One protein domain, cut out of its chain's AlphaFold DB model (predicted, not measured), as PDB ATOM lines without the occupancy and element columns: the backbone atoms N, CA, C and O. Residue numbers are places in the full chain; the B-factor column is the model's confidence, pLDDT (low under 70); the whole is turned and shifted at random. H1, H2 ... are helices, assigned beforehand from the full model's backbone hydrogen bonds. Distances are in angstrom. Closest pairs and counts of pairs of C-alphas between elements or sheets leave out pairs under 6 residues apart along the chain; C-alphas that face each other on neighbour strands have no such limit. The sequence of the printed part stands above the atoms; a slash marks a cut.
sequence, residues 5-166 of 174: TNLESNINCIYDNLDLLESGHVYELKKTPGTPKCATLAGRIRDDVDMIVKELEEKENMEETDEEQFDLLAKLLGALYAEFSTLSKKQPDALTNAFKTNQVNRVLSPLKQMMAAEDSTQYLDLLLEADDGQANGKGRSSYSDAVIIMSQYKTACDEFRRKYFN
ATOM      1  N   THR A   5      34.457  -2.684 -37.668       60.84
ATOM      2  CA  THR A   5      33.153  -3.230 -37.266       60.84
ATOM      3  C   THR A   5      32.866  -4.615 -37.840       60.84
ATOM      4  O   THR A   5      32.087  -5.348 -37.240       60.84
ATOM      5  N   ASN A   6      33.472  -4.985 -38.977       74.62
ATOM      6  CA  ASN A   6      33.269  -6.310 -39.575       74.62
ATOM      7  C   ASN A   6      34.124  -7.371 -38.868       74.62
ATOM      8  O   ASN A   6      33.594  -8.358 -38.365       74.62
ATOM      9  N   LEU A   7      35.418  -7.088 -38.687       85.56
ATOM     10  CA  LEU A   7      36.350  -7.953 -37.963       85.56
ATOM     11  C   LEU A   7      35.865  -8.289 -36.542       85.56
ATOM     12  O   LEU A   7      35.823  -9.455 -36.153       85.56
ATOM     13  N   GLU A   8      35.460  -7.275 -35.773       88.00
ATOM     14  CA  GLU A   8      34.977  -7.463 -34.401       88.00
ATOM     15  C   GLU A   8      33.673  -8.277 -34.361       88.00
ATOM     16  O   GLU A   8      33.500  -9.136 -33.498       88.00
ATOM     17  N   SER A   9      32.781  -8.079 -35.338       89.38
ATOM     18  CA  SER A   9      31.556  -8.874 -35.476       89.38
ATOM     19  C   SER A   9      31.856 -10.353 -35.737       89.38
ATOM     20  O   SER A   9      31.230 -11.221 -35.128       89.38
ATOM     21  N   ASN A  10      32.829 -10.652 -36.601       91.06
ATOM     22  CA  ASN A  10      33.208 -12.027 -36.949       91.06
ATOM     23  C   ASN A  10      33.872 -12.739 -35.768       91.06
ATOM     24  O   ASN A  10      33.543 -13.884 -35.460       91.06
ATOM     25  N   ILE A  11      34.743 -12.033 -35.043       93.69
ATOM     26  CA  ILE A  11      35.361 -12.532 -33.809       93.69
ATOM     27  C   ILE A  11      34.291 -12.862 -32.760       93.69
ATOM     28  O   ILE A  11      34.323 -13.941 -32.167       93.69
ATOM     29  N   ASN A  12      33.319 -11.971 -32.557       94.25
ATOM     30  CA  ASN A  12      32.226 -12.204 -31.611       94.25
ATOM     31  C   ASN A  12      31.360 -13.404 -32.022       94.25
ATOM     32  O   ASN A  12      31.032 -14.231 -31.176       94.25
ATOM     33  N   CYS A  13      31.062 -13.559 -33.316       92.75
ATOM     34  CA  CYS A  13      30.330 -14.721 -33.822       92.75
ATOM     35  C   CYS A  13      31.080 -16.034 -33.536       92.75
ATOM     36  O   CYS A  13      30.471 -17.020 -33.111       92.75
ATOM     37  N   ILE A  14      32.408 -16.059 -33.691       96.06
ATOM     38  CA  ILE A  14      33.221 -17.228 -33.331       96.06
ATOM     39  C   ILE A  14      33.083 -17.539 -31.838       96.06
ATOM     40  O   ILE A  14      32.801 -18.691 -31.500       96.06
ATOM     41  N   TYR A  15      33.229 -16.543 -30.959       96.56
ATOM     42  CA  TYR A  15      33.077 -16.744 -29.513       96.56
ATOM     43  C   TYR A  15      31.687 -17.269 -29.143       96.56
ATOM     44  O   TYR A  15      31.595 -18.269 -28.434       96.56
ATOM     45  N   ASP A  16      30.619 -16.704 -29.710       95.69
ATOM     46  CA  ASP A  16      29.253 -17.187 -29.487       95.69
ATOM     47  C   ASP A  16      29.098 -18.664 -29.899       95.69
ATOM     48  O   ASP A  16      28.486 -19.467 -29.190       95.69
ATOM     49  N   ASN A  17      29.665 -19.063 -31.044       94.62
ATOM     50  CA  ASN A  17      29.623 -20.458 -31.489       94.62
ATOM     51  C   ASN A  17      30.456 -21.383 -30.576       94.62
ATOM     52  O   ASN A  17      30.056 -22.532 -30.357       94.62
ATOM     53  N   LEU A  18      31.585 -20.910 -30.037       95.06
ATOM     54  CA  LEU A  18      32.412 -21.653 -29.081       95.06
ATOM     55  C   LEU A  18      31.695 -21.842 -27.736       95.06
ATOM     56  O   LEU A  18      31.656 -22.965 -27.236       95.06
ATOM     57  N   ASP A  19      31.016 -20.820 -27.216       96.19
ATOM     58  CA  ASP A  19      30.221 -20.905 -25.982       96.19
ATOM     59  C   ASP A  19      29.110 -21.969 -26.082       96.19
ATOM     60  O   ASP A  19      28.818 -22.716 -25.134       96.19
ATOM     61  N   LEU A  20      28.487 -22.098 -27.258       93.50
ATOM     62  CA  LEU A  20      27.505 -23.155 -27.520       93.50
ATOM     63  C   LEU A  20      28.136 -24.554 -27.484       93.50
ATOM     64  O   LEU A  20      27.506 -25.493 -26.984       93.50
ATOM     65  N   LEU A  21      29.365 -24.705 -27.984       93.44
ATOM     66  CA  LEU A  21      30.109 -25.965 -27.924       93.44
ATOM     67  C   LEU A  21      30.506 -26.307 -26.483       93.44
ATOM     68  O   LEU A  21      30.245 -27.425 -26.032       93.44
ATOM     69  N   GLU A  22      31.064 -25.350 -25.745       93.62
ATOM     70  CA  GLU A  22      31.512 -25.530 -24.357       93.62
ATOM     71  C   GLU A  22      30.356 -25.865 -23.410       93.62
ATOM     72  O   GLU A  22      30.454 -26.767 -22.576       93.62
ATOM     73  N   SER A  23      29.206 -25.208 -23.583       93.56
ATOM     74  CA  SER A  23      27.989 -25.485 -22.805       93.56
ATOM     75  C   SER A  23      27.268 -26.782 -23.211       93.56
ATOM     76  O   SER A  23      26.212 -27.131 -22.649       93.56
ATOM     77  N   GLY A  24      27.787 -27.491 -24.221       91.00
ATOM     78  CA  GLY A  24      27.166 -28.667 -24.822       91.00
ATOM     79  C   GLY A  24      25.788 -28.371 -25.419       91.00
ATOM     80  O   GLY A  24      24.946 -29.270 -25.506       91.00
ATOM     81  N   HIS A  25      25.502 -27.113 -25.777       91.75
ATOM     82  CA  HIS A  25      24.279 -26.697 -26.462       91.75
ATOM     83  C   HIS A  25      24.358 -27.020 -27.960       91.75
ATOM     84  O   HIS A  25      24.239 -26.161 -28.830       91.75
ATOM     85  N   VAL A  26      24.528 -28.310 -28.248       94.44
ATOM     86  CA  VAL A  26      24.536 -28.877 -29.596       94.44
ATOM     87  C   VAL A  26      23.463 -29.943 -29.733       94.44
ATOM     88  O   VAL A  26      23.136 -30.652 -28.773       94.44
ATOM     89  N   TYR A  27      22.888 -30.052 -30.928       92.44
ATOM     90  CA  TYR A  27      21.757 -30.936 -31.199       92.44
ATOM     91  C   TYR A  27      22.086 -32.396 -30.877       92.44
ATOM     92  O   TYR A  27      21.244 -33.137 -30.375       92.44
ATOM     93  N   GLU A  28      23.329 -32.800 -31.118       93.50
ATOM     94  CA  GLU A  28      23.846 -34.134 -30.840       93.50
ATOM     95  C   GLU A  28      23.761 -34.504 -29.349       93.50
ATOM     96  O   GLU A  28      23.551 -35.676 -29.034       93.50
ATOM     97  N   LEU A  29      23.857 -33.519 -28.446       92.19
ATOM     98  CA  LEU A  29      23.785 -33.710 -26.995       92.19
ATOM     99  C   LEU A  29      22.394 -33.408 -26.425       92.19
ATOM    100  O   LEU A  29      21.863 -34.208 -25.657       92.19
ATOM    101  N   LYS A  30      21.787 -32.269 -26.792       84.75
ATOM    102  CA  LYS A  30      20.533 -31.790 -26.181       84.75
ATOM    103  C   LYS A  30      19.267 -32.078 -26.997       84.75
ATOM    104  O   LYS A  30      18.189 -31.877 -26.457       84.75
ATOM    105  N   LYS A  31      19.359 -32.599 -28.237       89.81
ATOM    106  CA  LYS A  31      18.247 -32.998 -29.148       89.81
ATOM    107  C   LYS A  31      16.996 -32.100 -29.096       89.81
ATOM    108  O   LYS A  31      15.878 -32.554 -29.339       89.81
ATOM    109  N   THR A  32      17.186 -30.823 -28.792       88.12
ATOM    110  CA  THR A  32      16.130 -29.829 -28.652       88.12
ATOM    111  C   THR A  32      15.933 -29.101 -29.982       88.12
ATOM    112  O   THR A  32      16.918 -28.768 -30.649       88.12
ATOM    113  N   PRO A  33      14.682 -28.844 -30.407       87.25
ATOM    114  CA  PRO A  33      14.418 -28.008 -31.573       87.25
ATOM    115  C   PRO A  33      15.076 -26.626 -31.429       87.25
ATOM    116  O   PRO A  33      15.019 -26.027 -30.360       87.25
ATOM    117  N   GLY A  34      15.695 -26.127 -32.502       85.38
ATOM    118  CA  GLY A  34      16.393 -24.832 -32.519       85.38
ATOM    119  C   GLY A  34      17.870 -24.884 -32.110       85.38
ATOM    120  O   GLY A  34      18.599 -23.934 -32.377       85.38
ATOM    121  N   THR A  35      18.344 -25.996 -31.542       91.19
ATOM    122  CA  THR A  35      19.763 -26.172 -31.207       91.19
ATOM    123  C   THR A  35      20.572 -26.522 -32.462       91.19
ATOM    124  O   THR A  35      20.192 -27.443 -33.193       91.19
ATOM    125  N   PRO A  36      21.682 -25.819 -32.744       92.62
ATOM    126  CA  PRO A  36      22.503 -26.088 -33.919       92.62
ATOM    127  C   PRO A  36      23.235 -27.431 -33.798       92.62
ATOM    128  O   PRO A  36      23.546 -27.905 -32.706       92.62
ATOM    129  N   LYS A  37      23.513 -28.057 -34.944       95.44
ATOM    130  CA  LYS A  37      24.380 -29.240 -35.013       95.44
ATOM    131  C   LYS A  37      25.838 -28.828 -34.853       95.44
ATOM    132  O   LYS A  37      26.226 -27.762 -35.335       95.44
ATOM    133  N   CYS A  38      26.660 -29.716 -34.309       94.75
ATOM    134  CA  CYS A  38      28.107 -29.524 -34.230       94.75
ATOM    135  C   CYS A  38      28.717 -29.217 -35.608       94.75
ATOM    136  O   CYS A  38      29.538 -28.314 -35.738       94.75
ATOM    137  N   ALA A  39      28.265 -29.909 -36.659       94.38
ATOM    138  CA  ALA A  39      28.719 -29.652 -38.028       94.38
ATOM    139  C   ALA A  39      28.353 -28.241 -38.529       94.38
ATOM    140  O   ALA A  39      29.112 -27.644 -39.286       94.38
ATOM    141  N   THR A  40      27.207 -27.698 -38.102       95.25
ATOM    142  CA  THR A  40      26.781 -26.337 -38.456       95.25
ATOM    143  C   THR A  40      27.642 -25.292 -37.758       95.25
ATOM    144  O   THR A  40      28.079 -24.354 -38.413       95.25
ATOM    145  N   LEU A  41      27.916 -25.468 -36.461       94.81
ATOM    146  CA  LEU A  41      28.800 -24.571 -35.709       94.81
ATOM    147  C   LEU A  41      30.217 -24.576 -36.290       94.81
ATOM    148  O   LEU A  41      30.781 -23.519 -36.539       94.81
ATOM    149  N   ALA A  42      30.754 -25.759 -36.603       95.06
ATOM    150  CA  ALA A  42      32.064 -25.884 -37.236       95.06
ATOM    151  C   ALA A  42      32.125 -25.226 -38.627       95.06
ATOM    152  O   ALA A  42      33.162 -24.683 -38.995       95.06
ATOM    153  N   GLY A  43      31.032 -25.278 -39.399       95.50
ATOM    154  CA  GLY A  43      30.920 -24.563 -40.672       95.50
ATOM    155  C   GLY A  43      30.992 -23.049 -40.484       95.50
ATOM    156  O   GLY A  43      31.839 -22.414 -41.090       95.50
ATOM    157  N   ARG A  44      30.183 -22.504 -39.566       93.94
ATOM    158  CA  ARG A  44      30.166 -21.062 -39.257       93.94
ATOM    159  C   ARG A  44      31.520 -20.548 -38.790       93.94
ATOM    160  O   ARG A  44      32.008 -19.574 -39.334       93.94
ATOM    161  N   ILE A  45      32.151 -21.256 -37.848       95.94
ATOM    162  CA  ILE A  45      33.486 -20.889 -37.356       95.94
ATOM    163  C   ILE A  45      34.492 -20.852 -38.510       95.94
ATOM    164  O   ILE A  45      35.322 -19.954 -38.554       95.94
ATOM    165  N   ARG A  46      34.429 -21.807 -39.450       96.31
ATOM    166  CA  ARG A  46      35.312 -21.793 -40.624       96.31
ATOM    167  C   ARG A  46      35.048 -20.573 -41.503       96.31
ATOM    168  O   ARG A  46      36.001 -19.891 -41.844       96.31
ATOM    169  N   ASP A  47      33.787 -20.297 -41.818       93.88
ATOM    170  CA  ASP A  47      33.409 -19.164 -42.669       93.88
ATOM    171  C   ASP A  47      33.843 -17.821 -42.044       93.88
ATOM    172  O   ASP A  47      34.397 -16.965 -42.732       93.88
ATOM    173  N   ASP A  48      33.653 -17.655 -40.729       94.31
ATOM    174  CA  ASP A  48      34.066 -16.454 -39.993       94.31
ATOM    175  C   ASP A  48      35.597 -16.306 -39.964       94.31
ATOM    176  O   ASP A  48      36.120 -15.208 -40.163       94.31
ATOM    177  N   VAL A  49      36.334 -17.407 -39.761       95.44
ATOM    178  CA  VAL A  49      37.806 -17.413 -39.815       95.44
ATOM    179  C   VAL A  49      38.308 -17.071 -41.217       95.44
ATOM    180  O   VAL A  49      39.204 -16.240 -41.339       95.44
ATOM    181  N   ASP A  50      37.732 -17.660 -42.266       94.00
ATOM    182  CA  ASP A  50      38.121 -17.386 -43.654       94.00
ATOM    183  C   ASP A  50      37.893 -15.906 -44.009       94.00
ATOM    184  O   ASP A  50      38.721 -15.287 -44.680       94.00
ATOM    185  N   MET A  51      36.807 -15.303 -43.512       90.62
ATOM    186  CA  MET A  51      36.543 -13.874 -43.686       90.62
ATOM    187  C   MET A  51      37.557 -13.000 -42.937       90.62
ATOM    188  O   MET A  51      38.064 -12.042 -43.516       90.62
ATOM    189  N   ILE A  52      37.900 -13.346 -41.691       92.56
ATOM    190  CA  ILE A  52      38.943 -12.652 -40.919       92.56
ATOM    191  C   ILE A  52      40.292 -12.716 -41.645       92.56
ATOM    192  O   ILE A  52      40.956 -11.692 -41.783       92.56
ATOM    193  N   VAL A  53      40.696 -13.898 -42.120       92.25
ATOM    194  CA  VAL A  53      41.958 -14.081 -42.854       92.25
ATOM    195  C   VAL A  53      41.982 -13.193 -44.092       92.25
ATOM    196  O   VAL A  53      42.934 -12.441 -44.276       92.25
ATOM    197  N   LYS A  54      40.908 -13.207 -44.885       89.81
ATOM    198  CA  LYS A  54      40.801 -12.374 -46.083       89.81
ATOM    199  C   LYS A  54      40.919 -10.876 -45.768       89.81
ATOM    200  O   LYS A  54      41.640 -10.169 -46.461       89.81
ATOM    201  N   GLU A  55      40.232 -10.389 -44.735       88.12
ATOM    202  CA  GLU A  55      40.318  -8.977 -44.328       88.12
ATOM    203  C   GLU A  55      41.729  -8.587 -43.865       88.12
ATOM    204  O   GLU A  55      42.173  -7.465 -44.108       88.12
ATOM    205  N   LEU A  56      42.445  -9.495 -43.195       87.56
ATOM    206  CA  LEU A  56      43.828  -9.263 -42.777       87.56
ATOM    207  C   LEU A  56      44.786  -9.239 -43.973       87.56
ATOM    208  O   LEU A  56      45.609  -8.333 -44.052       87.56
ATOM    209  N   GLU A  57      44.640 -10.168 -44.920       86.06
ATOM    210  CA  GLU A  57      45.422 -10.184 -46.164       86.06
ATOM    211  C   GLU A  57      45.181  -8.913 -46.998       86.06
ATOM    212  O   GLU A  57      46.117  -8.331 -47.541       86.06
ATOM    213  N   GLU A  58      43.936  -8.443 -47.105       79.81
ATOM    214  CA  GLU A  58      43.611  -7.199 -47.818       79.81
ATOM    215  C   GLU A  58      44.238  -5.966 -47.146       79.81
ATOM    216  O   GLU A  58      44.734  -5.079 -47.846       79.81
ATOM    217  N   LYS A  59      44.266  -5.920 -45.807       78.44
ATOM    218  CA  LYS A  59      44.941  -4.854 -45.050       78.44
ATOM    219  C   LYS A  59      46.455  -4.885 -45.233       78.44
ATOM    220  O   LYS A  59      47.033  -3.842 -45.511       78.44
ATOM    221  N   GLU A  60      47.076  -6.058 -45.140       76.88
ATOM    222  CA  GLU A  60      48.520  -6.220 -45.351       76.88
ATOM    223  C   GLU A  60      48.932  -5.782 -46.767       76.88
ATOM    224  O   GLU A  60      49.863  -4.997 -46.926       76.88
ATOM    225  N   ASN A  61      48.180  -6.189 -47.795       67.00
ATOM    226  CA  ASN A  61      48.433  -5.768 -49.177       67.00
ATOM    227  C   ASN A  61      48.261  -4.250 -49.382       67.00
ATOM    228  O   ASN A  61      48.986  -3.637 -50.171       67.00
ATOM    229  N   MET A  62      47.282  -3.634 -48.708       65.19
ATOM    230  CA  MET A  62      47.088  -2.181 -48.745       65.19
ATOM    231  C   MET A  62      48.273  -1.456 -48.095       65.19
ATOM    232  O   MET A  62      48.796  -0.518 -48.689       65.19
ATOM    233  N   GLU A  63      48.734  -1.923 -46.932       73.75
ATOM    234  CA  GLU A  63      49.905  -1.369 -46.239       73.75
ATOM    235  C   GLU A  63      51.196  -1.519 -47.063       73.75
ATOM    236  O   GLU A  63      51.985  -0.576 -47.134       73.75
ATOM    237  N   GLU A  64      51.399  -2.656 -47.741       72.06
ATOM    238  CA  GLU A  64      52.545  -2.866 -48.640       72.06
ATOM    239  C   GLU A  64      52.494  -1.916 -49.849       72.06
ATOM    240  O   GLU A  64      53.494  -1.281 -50.192       72.06
ATOM    241  N   THR A  65      51.313  -1.741 -50.452       71.25
ATOM    242  CA  THR A  65      51.113  -0.799 -51.568       71.25
ATOM    243  C   THR A  65      51.377   0.647 -51.130       71.25
ATOM    244  O   THR A  65      51.998   1.420 -51.870       71.25
ATOM    245  N   ASP A  66      50.948   1.014 -49.921       82.88
ATOM    246  CA  ASP A  66      51.197   2.331 -49.336       82.88
ATOM    247  C   ASP A  66      52.696   2.547 -49.040       82.88
ATOM    248  O   ASP A  66      53.211   3.641 -49.303       82.88
ATOM    249  N   GLU A  67      53.427   1.519 -48.577       87.31
ATOM    250  CA  GLU A  67      54.891   1.570 -48.405       87.31
ATOM    251  C   GLU A  67      55.604   1.797 -49.748       87.31
ATOM    252  O   GLU A  67      56.430   2.706 -49.866       87.31
ATOM    253  N   GLU A  68      55.282   1.013 -50.780       88.88
ATOM    254  CA  GLU A  68      55.913   1.136 -52.099       88.88
ATOM    255  C   GLU A  68      55.674   2.514 -52.727       88.88
ATOM    256  O   GLU A  68      56.589   3.130 -53.295       88.88
ATOM    257  N   GLN A  69      54.444   3.020 -52.619       91.06
ATOM    258  CA  GLN A  69      54.090   4.329 -53.150       91.06
ATOM    259  C   GLN A  69      54.800   5.450 -52.381       91.06
ATOM    260  O   GLN A  69      55.315   6.390 -53.003       91.06
ATOM    261  N   PHE A  70      54.864   5.350 -51.051       92.69
ATOM    262  CA  PHE A  70      55.613   6.283 -50.216       92.69
ATOM    263  C   PHE A  70      57.102   6.291 -50.592       92.69
ATOM    264  O   PHE A  70      57.681   7.354 -50.831       92.69
ATOM    265  N   ASP A  71      57.709   5.114 -50.736       91.62
ATOM    266  CA  ASP A  71      59.113   4.939 -51.105       91.62
ATOM    267  C   ASP A  71      59.452   5.552 -52.459       91.62
ATOM    268  O   ASP A  71      60.483   6.219 -52.613       91.62
ATOM    269  N   LEU A  72      58.584   5.346 -53.448       93.88
ATOM    270  CA  LEU A  72      58.726   5.950 -54.767       93.88
ATOM    271  C   LEU A  72      58.715   7.479 -54.672       93.88
ATOM    272  O   LEU A  72      59.592   8.143 -55.230       93.88
ATOM    273  N   LEU A  73      57.735   8.047 -53.969       95.25
ATOM    274  CA  LEU A  73      57.597   9.494 -53.819       95.25
ATOM    275  C   LEU A  73      58.774  10.104 -53.053       95.25
ATOM    276  O   LEU A  73      59.283  11.152 -53.454       95.25
ATOM    277  N   ALA A  74      59.247   9.443 -51.999       94.00
ATOM    278  CA  ALA A  74      60.401   9.890 -51.232       94.00
ATOM    279  C   ALA A  74      61.691   9.859 -52.078       94.00
ATOM    280  O   ALA A  74      62.434  10.838 -52.086       94.00
ATOM    281  N   LYS A  75      61.918   8.827 -52.904       93.69
ATOM    282  CA  LYS A  75      63.033   8.820 -53.879       93.69
ATOM    283  C   LYS A  75      62.940   9.979 -54.875       93.69
ATOM    284  O   LYS A  75      63.932  10.662 -55.135       93.69
ATOM    285  N   LEU A  76      61.746  10.240 -55.416       95.94
ATOM    286  CA  LEU A  76      61.516  11.363 -56.334       95.94
ATOM    287  C   LEU A  76      61.776  12.716 -55.661       95.94
ATOM    288  O   LEU A  76      62.388  13.596 -56.268       95.94
ATOM    289  N   LEU A  77      61.367  12.876 -54.399       96.50
ATOM    290  CA  LEU A  77      61.687  14.049 -53.588       96.50
ATOM    291  C   LEU A  77      63.204  14.212 -53.425       96.50
ATOM    292  O   LEU A  77      63.711  15.328 -53.534       96.50
ATOM    293  N   GLY A  78      63.935  13.117 -53.209       94.88
ATOM    294  CA  GLY A  78      65.395  13.109 -53.104       94.88
ATOM    295  C   GLY A  78      66.075  13.638 -54.363       94.88
ATOM    296  O   GLY A  78      66.901  14.552 -54.286       94.88
ATOM    297  N   ALA A  79      65.663  13.126 -55.524       95.19
ATOM    298  CA  ALA A  79      66.166  13.567 -56.821       95.19
ATOM    299  C   ALA A  79      65.861  15.053 -57.088       95.19
ATOM    300  O   ALA A  79      66.762  15.822 -57.432       95.19
ATOM    301  N   LEU A  80      64.616  15.488 -56.851       95.38
ATOM    302  CA  LEU A  80      64.224  16.897 -56.991       95.38
ATOM    303  C   LEU A  80      65.028  17.800 -56.052       95.38
ATOM    304  O   LEU A  80      65.520  18.851 -56.471       95.38
ATOM    305  N   TYR A  81      65.216  17.383 -54.801       96.00
ATOM    306  CA  TYR A  81      66.029  18.111 -53.836       96.00
ATOM    307  C   TYR A  81      67.475  18.265 -54.321       96.00
ATOM    308  O   TYR A  81      68.022  19.364 -54.232       96.00
ATOM    309  N   ALA A  82      68.103  17.213 -54.855       94.94
ATOM    310  CA  ALA A  82      69.484  17.273 -55.339       94.94
ATOM    311  C   ALA A  82      69.650  18.276 -56.498       94.94
ATOM    312  O   ALA A  82      70.580  19.098 -56.504       94.94
ATOM    313  N   GLU A  83      68.708  18.271 -57.447       94.75
ATOM    314  CA  GLU A  83      68.682  19.224 -58.558       94.75
ATOM    315  C   GLU A  83      68.479  20.664 -58.070       94.75
ATOM    316  O   GLU A  83      69.265  21.561 -58.397       94.75
ATOM    317  N   PHE A  84      67.458  20.900 -57.244       94.81
ATOM    318  CA  PHE A  84      67.148  22.233 -56.728       94.81
ATOM    319  C   PHE A  84      68.212  22.748 -55.756       94.81
ATOM    320  O   PHE A  84      68.513  23.939 -55.762       94.81
ATOM    321  N   SER A  85      68.854  21.879 -54.977       94.88
ATOM    322  CA  SER A  85      70.001  22.227 -54.129       94.88
ATOM    323  C   SER A  85      71.175  22.713 -54.980       94.88
ATOM    324  O   SER A  85      71.797  23.734 -54.683       94.88
ATOM    325  N   THR A  86      71.430  22.061 -56.117       95.00
ATOM    326  CA  THR A  86      72.462  22.503 -57.065       95.00
ATOM    327  C   THR A  86      72.111  23.841 -57.720       95.00
ATOM    328  O   THR A  86      72.984  24.698 -57.886       95.00
ATOM    329  N   LEU A  87      70.845  24.048 -58.089       92.38
ATOM    330  CA  LEU A  87      70.379  25.299 -58.695       92.38
ATOM    331  C   LEU A  87      70.357  26.462 -57.693       92.38
ATOM    332  O   LEU A  87      70.806  27.556 -58.036       92.38
ATOM    333  N   SER A  88      69.907  26.228 -56.460       94.44
ATOM    334  CA  SER A  88      69.841  27.242 -55.400       94.44
ATOM    335  C   SER A  88      71.224  27.766 -55.016       94.44
ATOM    336  O   SER A  88      71.376  28.957 -54.795       94.44
ATOM    337  N   LYS A  89      72.271  26.930 -55.053       94.12
ATOM    338  CA  LYS A  89      73.660  27.389 -54.860       94.12
ATOM    339  C   LYS A  89      74.116  28.399 -55.918       94.12
ATOM    340  O   LYS A  89      75.006  29.198 -55.648       94.12
ATOM    341  N   LYS A  90      73.546  28.349 -57.128       94.38
ATOM    342  CA  LYS A  90      73.888  29.256 -58.240       94.38
ATOM    343  C   LYS A  90      73.019  30.511 -58.258       94.38
ATOM    344  O   LYS A  90      73.503  31.576 -58.621       94.38
ATOM    345  N   GLN A  91      71.739  30.365 -57.932       91.56
ATOM    346  CA  GLN A  91      70.731  31.421 -58.028       91.56
ATOM    347  C   GLN A  91      69.670  31.261 -56.923       91.56
ATOM    348  O   GLN A  91      68.532  30.885 -57.212       91.56
ATOM    349  N   PRO A  92      70.031  31.503 -55.652       90.19
ATOM    350  CA  PRO A  92      69.167  31.189 -54.511       90.19
ATOM    351  C   PRO A  92      67.851  31.972 -54.545       90.19
ATOM    352  O   PRO A  92      66.788  31.384 -54.356       90.19
ATOM    353  N   ASP A  93      67.926  33.258 -54.890       90.38
ATOM    354  CA  ASP A  93      66.788  34.186 -54.906       90.38
ATOM    355  C   ASP A  93      66.009  34.178 -56.235       90.38
ATOM    356  O   ASP A  93      65.040  34.922 -56.402       90.38
ATOM    357  N   ALA A  94      66.417  33.361 -57.215       90.44
ATOM    358  CA  ALA A  94      65.690  33.267 -58.477       90.44
ATOM    359  C   ALA A  94      64.367  32.511 -58.285       90.44
ATOM    360  O   ALA A  94      64.316  31.457 -57.652       90.44
ATOM    361  N   LEU A  95      63.295  33.045 -58.872       89.50
ATOM    362  CA  LEU A  95      61.947  32.490 -58.752       89.50
ATOM    363  C   LEU A  95      61.788  31.197 -59.565       89.50
ATOM    364  O   LEU A  95      62.284  31.082 -60.695       89.50
ATOM    365  N   THR A  96      61.037  30.234 -59.030       86.50
ATOM    366  CA  THR A  96      60.640  29.034 -59.769       86.50
ATOM    367  C   THR A  96      59.582  29.381 -60.818       86.50
ATOM    368  O   THR A  96      58.694  30.209 -60.609       86.50
ATOM    369  N   ASN A  97      59.655  28.742 -61.988       88.19
ATOM    370  CA  ASN A  97      58.602  28.863 -62.999       88.19
ATOM    371  C   ASN A  97      57.452  27.873 -62.711       88.19
ATOM    372  O   ASN A  97      57.588  26.991 -61.867       88.19
ATOM    373  N   ALA A  98      56.321  28.013 -63.413       88.44
ATOM    374  CA  ALA A  98      55.108  27.246 -63.113       88.44
ATOM    375  C   ALA A  98      55.333  25.745 -63.304       88.44
ATOM    376  O   ALA A  98      54.909  24.941 -62.486       88.44
ATOM    377  N   PHE A  99      56.078  25.368 -64.344       89.56
ATOM    378  CA  PHE A  99      56.447  23.978 -64.586       89.56
ATOM    379  C   PHE A  99      57.222  23.376 -63.403       89.56
ATOM    380  O   PHE A  99      56.865  22.310 -62.915       89.56
ATOM    381  N   LYS A 100      58.251  24.074 -62.908       91.44
ATOM    382  CA  LYS A 100      59.072  23.616 -61.778       91.44
ATOM    383  C   LYS A 100      58.263  23.506 -60.487       91.44
ATOM    384  O   LYS A 100      58.380  22.498 -59.799       91.44
ATOM    385  N   THR A 101      57.436  24.509 -60.191       92.31
ATOM    386  CA  THR A 101      56.553  24.482 -59.018       92.31
ATOM    387  C   THR A 101      55.589  23.299 -59.077       92.31
ATOM    388  O   THR A 101      55.529  22.517 -58.130       92.31
ATOM    389  N   ASN A 102      54.921  23.098 -60.214       92.00
ATOM    390  CA  ASN A 102      54.015  21.970 -60.415       92.00
ATOM    391  C   ASN A 102      54.720  20.622 -60.256       92.00
ATOM    392  O   ASN A 102      54.198  19.733 -59.591       92.00
ATOM    393  N   GLN A 103      55.916  20.461 -60.826       93.19
ATOM    394  CA  GLN A 103      56.666  19.210 -60.706       93.19
ATOM    395  C   GLN A 103      57.020  18.873 -59.254       93.19
ATOM    396  O   GLN A 103      56.894  17.714 -58.866       93.19
ATOM    397  N   VAL A 104      57.394  19.867 -58.444       95.50
ATOM    398  CA  VAL A 104      57.651  19.658 -57.013       95.50
ATOM    399  C   VAL A 104      56.350  19.356 -56.265       95.50
ATOM    400  O   VAL A 104      56.263  18.353 -55.559       95.50
ATOM    401  N   ASN A 105      55.297  20.150 -56.472       96.06
ATOM    402  CA  ASN A 105      54.020  19.969 -55.774       96.06
ATOM    403  C   ASN A 105      53.324  18.639 -56.115       96.06
ATOM    404  O   ASN A 105      52.615  18.099 -55.267       96.06
ATOM    405  N   ARG A 106      53.561  18.065 -57.304       95.75
ATOM    406  CA  ARG A 106      53.092  16.713 -57.671       95.75
ATOM    407  C   ARG A 106      53.694  15.601 -56.810       95.75
ATOM    408  O   ARG A 106      53.088  14.541 -56.730       95.75
ATOM    409  N   VAL A 107      54.848  15.837 -56.186       96.94
ATOM    410  CA  VAL A 107      55.485  14.898 -55.248       96.94
ATOM    411  C   VAL A 107      55.139  15.260 -53.803       96.94
ATOM    412  O   VAL A 107      54.755  14.388 -53.028       96.94
ATOM    413  N   LEU A 108      55.206  16.548 -53.448       96.56
ATOM    414  CA  LEU A 108      54.935  17.006 -52.081       96.56
ATOM    415  C   LEU A 108      53.482  16.772 -51.652       96.56
ATOM    416  O   LEU A 108      53.240  16.356 -50.526       96.56
ATOM    417  N   SER A 109      52.507  17.016 -52.533       96.25
ATOM    418  CA  SER A 109      51.088  16.909 -52.171       96.25
ATOM    419  C   SER A 109      50.681  15.478 -51.774       96.25
ATOM    420  O   SER A 109      50.150  15.315 -50.674       96.25
ATOM    421  N   PRO A 110      50.997  14.425 -52.559       95.19
ATOM    422  CA  PRO A 110      50.751  13.046 -52.133       95.19
ATOM    423  C   PRO A 110      51.497  12.657 -50.850       95.19
ATOM    424  O   PRO A 110      50.897  12.055 -49.967       95.19
ATOM    425  N   LEU A 111      52.767  13.059 -50.696       94.88
ATOM    426  CA  LEU A 111      53.531  12.800 -49.466       94.88
ATOM    427  C   LEU A 111      52.864  13.430 -48.239       94.88
ATOM    428  O   LEU A 111      52.738  12.789 -47.197       94.88
ATOM    429  N   LYS A 112      52.384  14.672 -48.365       95.00
ATOM    430  CA  LYS A 112      51.657  15.359 -47.294       95.00
ATOM    431  C   LYS A 112      50.354  14.641 -46.935       95.00
ATOM    432  O   LYS A 112      49.991  14.592 -45.767       95.00
ATOM    433  N   GLN A 113      49.649  14.093 -47.927       93.00
ATOM    434  CA  GLN A 113      48.424  13.324 -47.701       93.00
ATOM    435  C   GLN A 113      48.698  12.003 -46.976       93.00
ATOM    436  O   GLN A 113      47.979  11.678 -46.036       93.00
ATOM    437  N   MET A 114      49.753  11.281 -47.360       90.56
ATOM    438  CA  MET A 114      50.170  10.045 -46.684       90.56
ATOM    439  C   MET A 114      50.547  10.291 -45.221       90.56
ATOM    440  O   MET A 114      50.188   9.517 -44.341       90.56
ATOM    441  N   MET A 115      51.208  11.415 -44.944       91.88
ATOM    442  CA  MET A 115      51.611  11.804 -43.591       91.88
ATOM    443  C   MET A 115      50.535  12.607 -42.841       91.88
ATOM    444  O   MET A 115      50.820  13.169 -41.787       91.88
ATOM    445  N   ALA A 116      49.292  12.685 -43.332       91.56
ATOM    446  CA  ALA A 116      48.283  13.612 -42.804       91.56
ATOM    447  C   ALA A 116      47.933  13.416 -41.315       91.56
ATOM    448  O   ALA A 116      47.435  14.347 -40.684       91.56
ATOM    449  N   ALA A 117      48.186  12.227 -40.762       88.62
ATOM    450  CA  ALA A 117      47.989  11.917 -39.347       88.62
ATOM    451  C   ALA A 117      49.160  12.350 -38.438       88.62
ATOM    452  O   ALA A 117      49.034  12.270 -37.219       88.62
ATOM    453  N   GLU A 118      50.285  12.797 -39.005       89.81
ATOM    454  CA  GLU A 118      51.464  13.231 -38.252       89.81
ATOM    455  C   GLU A 118      51.401  14.707 -37.851       89.81
ATOM    456  O   GLU A 118      51.010  15.574 -38.636       89.81
ATOM    457  N   ASP A 119      51.924  15.017 -36.662       89.62
ATOM    458  CA  ASP A 119      52.052  16.392 -36.163       89.62
ATOM    459  C   ASP A 119      52.962  17.264 -37.046       89.62
ATOM    460  O   ASP A 119      52.821  18.490 -37.078       89.62
ATOM    461  N   SER A 120      53.898  16.648 -37.778       88.38
ATOM    462  CA  SER A 120      54.818  17.337 -38.686       88.38
ATOM    463  C   SER A 120      54.107  17.937 -39.904       88.38
ATOM    464  O   SER A 120      54.574  18.942 -40.442       88.38
ATOM    465  N   THR A 121      52.939  17.408 -40.294       91.00
ATOM    466  CA  THR A 121      52.183  17.834 -41.487       91.00
ATOM    467  C   THR A 121      51.805  19.313 -41.484       91.00
ATOM    468  O   THR A 121      51.704  19.928 -42.550       91.00
ATOM    469  N   GLN A 122      51.654  19.923 -40.306       92.44
ATOM    470  CA  GLN A 122      51.381  21.359 -40.188       92.44
ATOM    471  C   GLN A 122      52.540  22.248 -40.677       92.44
ATOM    472  O   GLN A 122      52.313  23.413 -40.984       92.44
ATOM    473  N   TYR A 123      53.757  21.702 -40.767       92.12
ATOM    474  CA  TYR A 123      54.966  22.394 -41.231       92.12
ATOM    475  C   TYR A 123      55.349  22.024 -42.671       92.12
ATOM    476  O   TYR A 123      56.387  22.452 -43.169       92.12
ATOM    477  N   LEU A 124      54.542  21.193 -43.334       94.38
ATOM    478  CA  LEU A 124      54.808  20.694 -44.679       94.38
ATOM    479  C   LEU A 124      54.128  21.576 -45.725       94.38
ATOM    480  O   LEU A 124      53.038  21.272 -46.210       94.38
ATOM    481  N   ASP A 125      54.752  22.687 -46.089       94.50
ATOM    482  CA  ASP A 125      54.178  23.629 -47.054       94.50
ATOM    483  C   ASP A 125      54.327  23.173 -48.512       94.50
ATOM    484  O   ASP A 125      55.192  22.375 -48.863       94.50
ATOM    485  N   LEU A 126      53.455  23.662 -49.391       95.19
ATOM    486  CA  LEU A 126      53.627  23.502 -50.835       95.19
ATOM    487  C   LEU A 126      54.320  24.737 -51.408       95.19
ATOM    488  O   LEU A 126      54.233  25.832 -50.852       95.19
ATOM    489  N   LEU A 127      54.983  24.570 -52.550       93.12
ATOM    490  CA  LEU A 127      55.559  25.702 -53.262       93.12
ATOM    491  C   LEU A 127      54.451  26.604 -53.800       93.12
ATOM    492  O   LEU A 127      53.470  26.127 -54.377       93.12
ATOM    493  N   LEU A 128      54.642  27.911 -53.651       87.62
ATOM    494  CA  LEU A 128      53.686  28.914 -54.093       87.62
ATOM    495  C   LEU A 128      53.793  29.129 -55.606       87.62
ATOM    496  O   LEU A 128      54.883  29.326 -56.162       87.62
ATOM    497  N   GLU A 129      52.641  29.111 -56.273       78.44
ATOM    498  CA  GLU A 129      52.518  29.514 -57.671       78.44
ATOM    499  C   GLU A 129      52.354  31.029 -57.795       78.44
ATOM    500  O   GLU A 129      52.040  31.728 -56.834       78.44
ATOM    501  N   ALA A 130      52.613  31.556 -58.994       67.19
ATOM    502  CA  ALA A 130      52.260  32.941 -59.266       67.19
ATOM    503  C   ALA A 130      50.738  33.036 -59.298       67.19
ATOM    504  O   ALA A 130      50.112  32.296 -60.047       67.19
ATOM    505  N   ASP A 131      50.170  33.955 -58.526       58.69
ATOM    506  CA  ASP A 131      48.768  34.315 -58.675       58.69
ATOM    507  C   ASP A 131      48.578  34.951 -60.061       58.69
ATOM    508  O   ASP A 131      49.298  35.893 -60.420       58.69
ATOM    509  N   ASP A 132      47.641  34.424 -60.852       55.62
ATOM    510  CA  ASP A 132      47.443  34.748 -62.274       55.62
ATOM    511  C   ASP A 132      47.189  36.253 -62.523       55.62
ATOM    512  O   ASP A 132      47.327  36.748 -63.643       55.62
ATOM    513  N   GLY A 133      46.861  37.012 -61.470       52.25
ATOM    514  CA  GLY A 133      46.656  38.462 -61.495       52.25
ATOM    515  C   GLY A 133      47.894  39.337 -61.239       52.25
ATOM    516  O   GLY A 133      47.798  40.558 -61.374       52.25
ATOM    517  N   GLN A 134      49.055  38.779 -60.870       51.50
ATOM    518  CA  GLN A 134      50.238  39.572 -60.494       51.50
ATOM    519  C   GLN A 134      51.346  39.500 -61.553       51.50
ATOM    520  O   GLN A 134      52.212  38.626 -61.535       51.50
ATOM    521  N   ALA A 135      51.375  40.508 -62.431       49.41
ATOM    522  CA  ALA A 135      52.294  40.650 -63.570       49.41
ATOM    523  C   ALA A 135      53.809  40.586 -63.245       49.41
ATOM    524  O   ALA A 135      54.622  40.500 -64.161       49.41
ATOM    525  N   ASN A 136      54.202  40.589 -61.963       55.03
ATOM    526  CA  ASN A 136      55.602  40.615 -61.525       55.03
ATOM    527  C   ASN A 136      56.078  39.325 -60.825       55.03
ATOM    528  O   ASN A 136      57.181  39.312 -60.284       55.03
ATOM    529  N   GLY A 137      55.271  38.255 -60.779       55.06
ATOM    530  CA  GLY A 137      55.666  37.005 -60.106       55.06
ATOM    531  C   GLY A 137      55.847  37.134 -58.586       55.06
ATOM    532  O   GLY A 137      56.499  36.296 -57.966       55.06
ATOM    533  N   LYS A 138      55.282  38.186 -57.983       51.56
ATOM    534  CA  LYS A 138      55.301  38.428 -56.538       51.56
ATOM    535  C   LYS A 138      54.511  37.302 -55.855       51.56
ATOM    536  O   LYS A 138      53.348  37.096 -56.181       51.56
ATOM    537  N   GLY A 139      55.157  36.559 -54.958       62.81
ATOM    538  CA  GLY A 139      54.560  35.408 -54.266       62.81
ATOM    539  C   GLY A 139      55.013  34.034 -54.768       62.81
ATOM    540  O   GLY A 139      54.672  33.046 -54.136       62.81
ATOM    541  N   ARG A 140      55.811  33.945 -55.842       81.25
ATOM    542  CA  ARG A 140      56.423  32.672 -56.268       81.25
ATOM    543  C   ARG A 140      57.528  32.259 -55.303       81.25
ATOM    544  O   ARG A 140      58.323  33.104 -54.897       81.25
ATOM    545  N   SER A 141      57.635  30.965 -55.023       88.12
ATOM    546  CA  SER A 141      58.792  30.425 -54.306       88.12
ATOM    547  C   SER A 141      60.085  30.627 -55.108       88.12
ATOM    548  O   SER A 141      60.112  30.484 -56.333       88.12
ATOM    549  N   SER A 142      61.174  30.956 -54.422       92.06
ATOM    550  CA  SER A 142      62.531  30.926 -54.971       92.06
ATOM    551  C   SER A 142      63.119  29.510 -54.938       92.06
ATOM    552  O   SER A 142      62.562  28.598 -54.321       92.06
ATOM    553  N   TYR A 143      64.265  29.294 -55.593       93.00
ATOM    554  CA  TYR A 143      64.982  28.019 -55.460       93.00
ATOM    555  C   TYR A 143      65.418  27.755 -54.016       93.00
ATOM    556  O   TYR A 143      65.412  26.599 -53.598       93.00
ATOM    557  N   SER A 144      65.785  28.793 -53.255       93.12
ATOM    558  CA  SER A 144      66.131  28.640 -51.838       93.12
ATOM    559  C   SER A 144      64.922  28.225 -50.990       93.12
ATOM    560  O   SER A 144      65.029  27.257 -50.236       93.12
ATOM    561  N   ASP A 145      63.755  28.846 -51.205       94.25
ATOM    562  CA  ASP A 145      62.498  28.461 -50.543       94.25
ATOM    563  C   ASP A 145      62.146  27.003 -50.848       94.25
ATOM    564  O   ASP A 145      61.800  26.229 -49.955       94.25
ATOM    565  N   ALA A 146      62.294  26.603 -52.114       94.19
ATOM    566  CA  ALA A 146      61.996  25.246 -52.543       94.19
ATOM    567  C   ALA A 146      62.884  24.201 -51.858       94.19
ATOM    568  O   ALA A 146      62.398  23.150 -51.443       94.19
ATOM    569  N   VAL A 147      64.177  24.488 -51.706       96.19
ATOM    570  CA  VAL A 147      65.121  23.601 -51.009       96.19
ATOM    571  C   VAL A 147      64.799  23.497 -49.519       96.19
ATOM    572  O   VAL A 147      64.881  22.396 -48.974       96.19
ATOM    573  N   ILE A 148      64.405  24.598 -48.873       95.88
ATOM    574  CA  ILE A 148      63.992  24.601 -47.461       95.88
ATOM    575  C   ILE A 148      62.759  23.718 -47.274       95.88
ATOM    576  O   ILE A 148      62.802  22.785 -46.472       95.88
ATOM    577  N   ILE A 149      61.711  23.945 -48.064       96.12
ATOM    578  CA  ILE A 149      60.473  23.160 -47.996       96.12
ATOM    579  C   ILE A 149      60.767  21.678 -48.247       96.12
ATOM    580  O   ILE A 149      60.415  20.827 -47.436       96.12
ATOM    581  N   MET A 150      61.503  21.346 -49.312       96.19
ATOM    582  CA  MET A 150      61.859  19.952 -49.586       96.19
ATOM    583  C   MET A 150      62.681  19.326 -48.452       96.19
ATOM    584  O   MET A 150      62.461  18.164 -48.133       96.19
ATOM    585  N   SER A 151      63.576  20.070 -47.793       95.50
ATOM    586  CA  SER A 151      64.340  19.549 -46.648       95.50
ATOM    587  C   SER A 151      63.468  19.211 -45.431       95.50
ATOM    588  O   SER A 151      63.730  18.219 -44.747       95.50
ATOM    589  N   GLN A 152      62.397  19.977 -45.195       95.62
ATOM    590  CA  GLN A 152      61.412  19.676 -44.153       95.62
ATOM    591  C   GLN A 152      60.657  18.389 -44.484       95.62
ATOM    592  O   GLN A 152      60.549  17.510 -43.632       95.62
ATOM    593  N   TYR A 153      60.228  18.227 -45.740       96.69
ATOM    594  CA  TYR A 153      59.608  16.979 -46.188       96.69
ATOM    595  C   TYR A 153      60.546  15.787 -46.067       96.69
ATOM    596  O   TYR A 153      60.098  14.740 -45.623       96.69
ATOM    597  N   LYS A 154      61.833  15.927 -46.415       94.75
ATOM    598  CA  LYS A 154      62.814  14.844 -46.231       94.75
ATOM    599  C   LYS A 154      62.863  14.392 -44.772       94.75
ATOM    600  O   LYS A 154      62.731  13.208 -44.502       94.75
ATOM    601  N   THR A 155      62.954  15.348 -43.847       93.19
ATOM    602  CA  THR A 155      62.986  15.068 -42.403       93.19
ATOM    603  C   THR A 155      61.701  14.381 -41.930       93.19
ATOM    604  O   THR A 155      61.761  13.379 -41.224       93.19
ATOM    605  N   ALA A 156      60.533  14.866 -42.362       93.50
ATOM    606  CA  ALA A 156      59.253  14.245 -42.018       93.50
ATOM    607  C   ALA A 156      59.112  12.836 -42.616       93.50
ATOM    608  O   ALA A 156      58.628  11.931 -41.941       93.50
ATOM    609  N   CYS A 157      59.588  12.626 -43.849       92.50
ATOM    610  CA  CYS A 157      59.628  11.304 -44.461       92.50
ATOM    611  C   CYS A 157      60.520  10.360 -43.648       92.50
ATOM    612  O   CYS A 157      60.136   9.210 -43.433       92.50
ATOM    613  N   ASP A 158      61.668  10.850 -43.164       89.88
ATOM    614  CA  ASP A 158      62.601  10.062 -42.360       89.88
ATOM    615  C   ASP A 158      61.951   9.522 -41.083       89.88
ATOM    616  O   ASP A 158      62.062   8.329 -40.771       89.88
ATOM    617  N   GLU A 159      61.233  10.395 -40.377       89.12
ATOM    618  CA  GLU A 159      60.492  10.063 -39.162       89.12
ATOM    619  C   GLU A 159      59.310   9.130 -39.445       89.12
ATOM    620  O   GLU A 159      59.165   8.108 -38.767       89.12
ATOM    621  N   PHE A 160      58.510   9.436 -40.472       89.94
ATOM    622  CA  PHE A 160      57.355   8.630 -40.866       89.94
ATOM    623  C   PHE A 160      57.777   7.201 -41.223       89.94
ATOM    624  O   PHE A 160      57.278   6.237 -40.640       89.94
ATOM    625  N   ARG A 161      58.782   7.043 -42.091       87.19
ATOM    626  CA  ARG A 161      59.289   5.721 -42.483       87.19
ATOM    627  C   ARG A 161      59.789   4.918 -41.292       87.19
ATOM    628  O   ARG A 161      59.510   3.726 -41.183       87.19
ATOM    629  N   ARG A 162      60.535   5.559 -40.390       85.06
ATOM    630  CA  ARG A 162      61.068   4.893 -39.200       85.06
ATOM    631  C   ARG A 162      59.949   4.406 -38.280       85.06
ATOM    632  O   ARG A 162      60.077   3.333 -37.697       85.06
ATOM    633  N   LYS A 163      58.884   5.196 -38.140       85.88
ATOM    634  CA  LYS A 163      57.739   4.906 -37.271       85.88
ATOM    635  C   LYS A 163      56.850   3.790 -37.824       85.88
ATOM    636  O   LYS A 163      56.439   2.938 -37.045       85.88
ATOM    637  N   TYR A 164      56.581   3.784 -39.131       83.62
ATOM    638  CA  TYR A 164      55.593   2.884 -39.741       83.62
ATOM    639  C   TYR A 164      56.191   1.670 -40.449       83.62
ATOM    640  O   TYR A 164      55.605   0.596 -40.395       83.62
ATOM    641  N   PHE A 165      57.377   1.791 -41.047       79.31
ATOM    642  CA  PHE A 165      57.966   0.715 -41.853       79.31
ATOM    643  C   PHE A 165      59.155   0.024 -41.172       79.31
ATOM    644  O   PHE A 165      59.689  -0.946 -41.701       79.31
ATOM    645  N   ASN A 166      59.592   0.511 -39.999       70.56
ATOM    646  CA  ASN A 166      60.695  -0.041 -39.192       70.56
ATOM    647  C   ASN A 166      61.987  -0.346 -39.996       70.56
ATOM    648  O   ASN A 166      62.779  -1.219 -39.636       70.56
TER     649      ASN A 166
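What this domain is: This is residues 5 to 166 of the 174 residues of an uncharacterized protein of Ruminococcus sp. AF24-32LB (UniProt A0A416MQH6). One very long helix, H3, makes the axis of a rod; H1 lies side by side with its first part, with little H2 beyond at that end, and H4 and H6 pack on its last part as a bundle of three helices, with short H5 on H6. Between the two packed ends, residues 57 to 62 of H3 stand free. The printed part has 162 residues with six named helices, H1 to H6 in chain order, and no named strand; the class is all helix. The whole is extended, with a radius of gyration of the C-alphas of 27.6 A and spans of 88 by 34 by 23 A.

How they stand to each other: Begin at H1, residues 5 to 22, and look across to the hub, H3, residues 38 to 90. They touch, opposite ways at a shallow tilt of 28 degrees, through residues 38 to 55 of H3 alone; the closest C-alphas, of Asn 10 and Asp 48, are 5.4 A apart. H2, residues 27 to 30, is close to H3 but not clearly touching, with the C-alphas of Glu 28 and Cys 38 at 7.1 A. Farther on, H3 and H4, residues 98 to 114, form a helical hairpin: they run opposite ways at a shallow tilt of 32 degrees, only just short of steep, and touch through residues 70 to 80 of H3 alone, closest at the C-alphas of Leu 73 and Val 107, 6.0 A. H6, residues 143 to 164, touches residues 74 to 88 of H3 alone, opposite ways at a shallow tilt of 27 degrees; its closest C-alphas are those of Ser 88 and Tyr 143, 4.9 A. H4 and H6 are close but not clearly touching, with the C-alphas of Leu 108 and Tyr 153 at 7.5 A. H5, residues 119 to 123, only just touches H6, with 3 pairs of C-alphas within 8 A, closest at Ser 120 and Ala 156, 6.4 A. H1 is apart from H4, H5 and H6. Each O i to N i+4 pair is within hydrogen-bond range in H1 and H6, against 48 of 49 in H3, 11 of 13 in H4 and 0 of 1 in H5, which has 1 of 2 O i to N i+3 pairs in range; H2 is too short for an i+4 pair.

Where its parts are: Find C-alpha 5 at (33.153, -3.230, -37.266); from there H1 runs 25.8 A. H3 spans 78.3 A from C-alpha 38 at (28.107, -29.524, -34.230) to C-alpha 90 at (73.888, 29.256, -58.240). H4, 24.3 A long, has a kink of 27 degrees near residue 105. H6 runs 31.1 A and ends at C-alpha 164, (55.593, 2.884, -39.741).

The domain as a whole: Look at Lys 31 and Asn 136 for the two C-alphas farthest apart, 88.7 A. The printed part has no cut, and its long link is H5 to H6, residues 124 to 142. Confidence is under 70 at residue 5, residues 61 to 62 and residues 130 to 139.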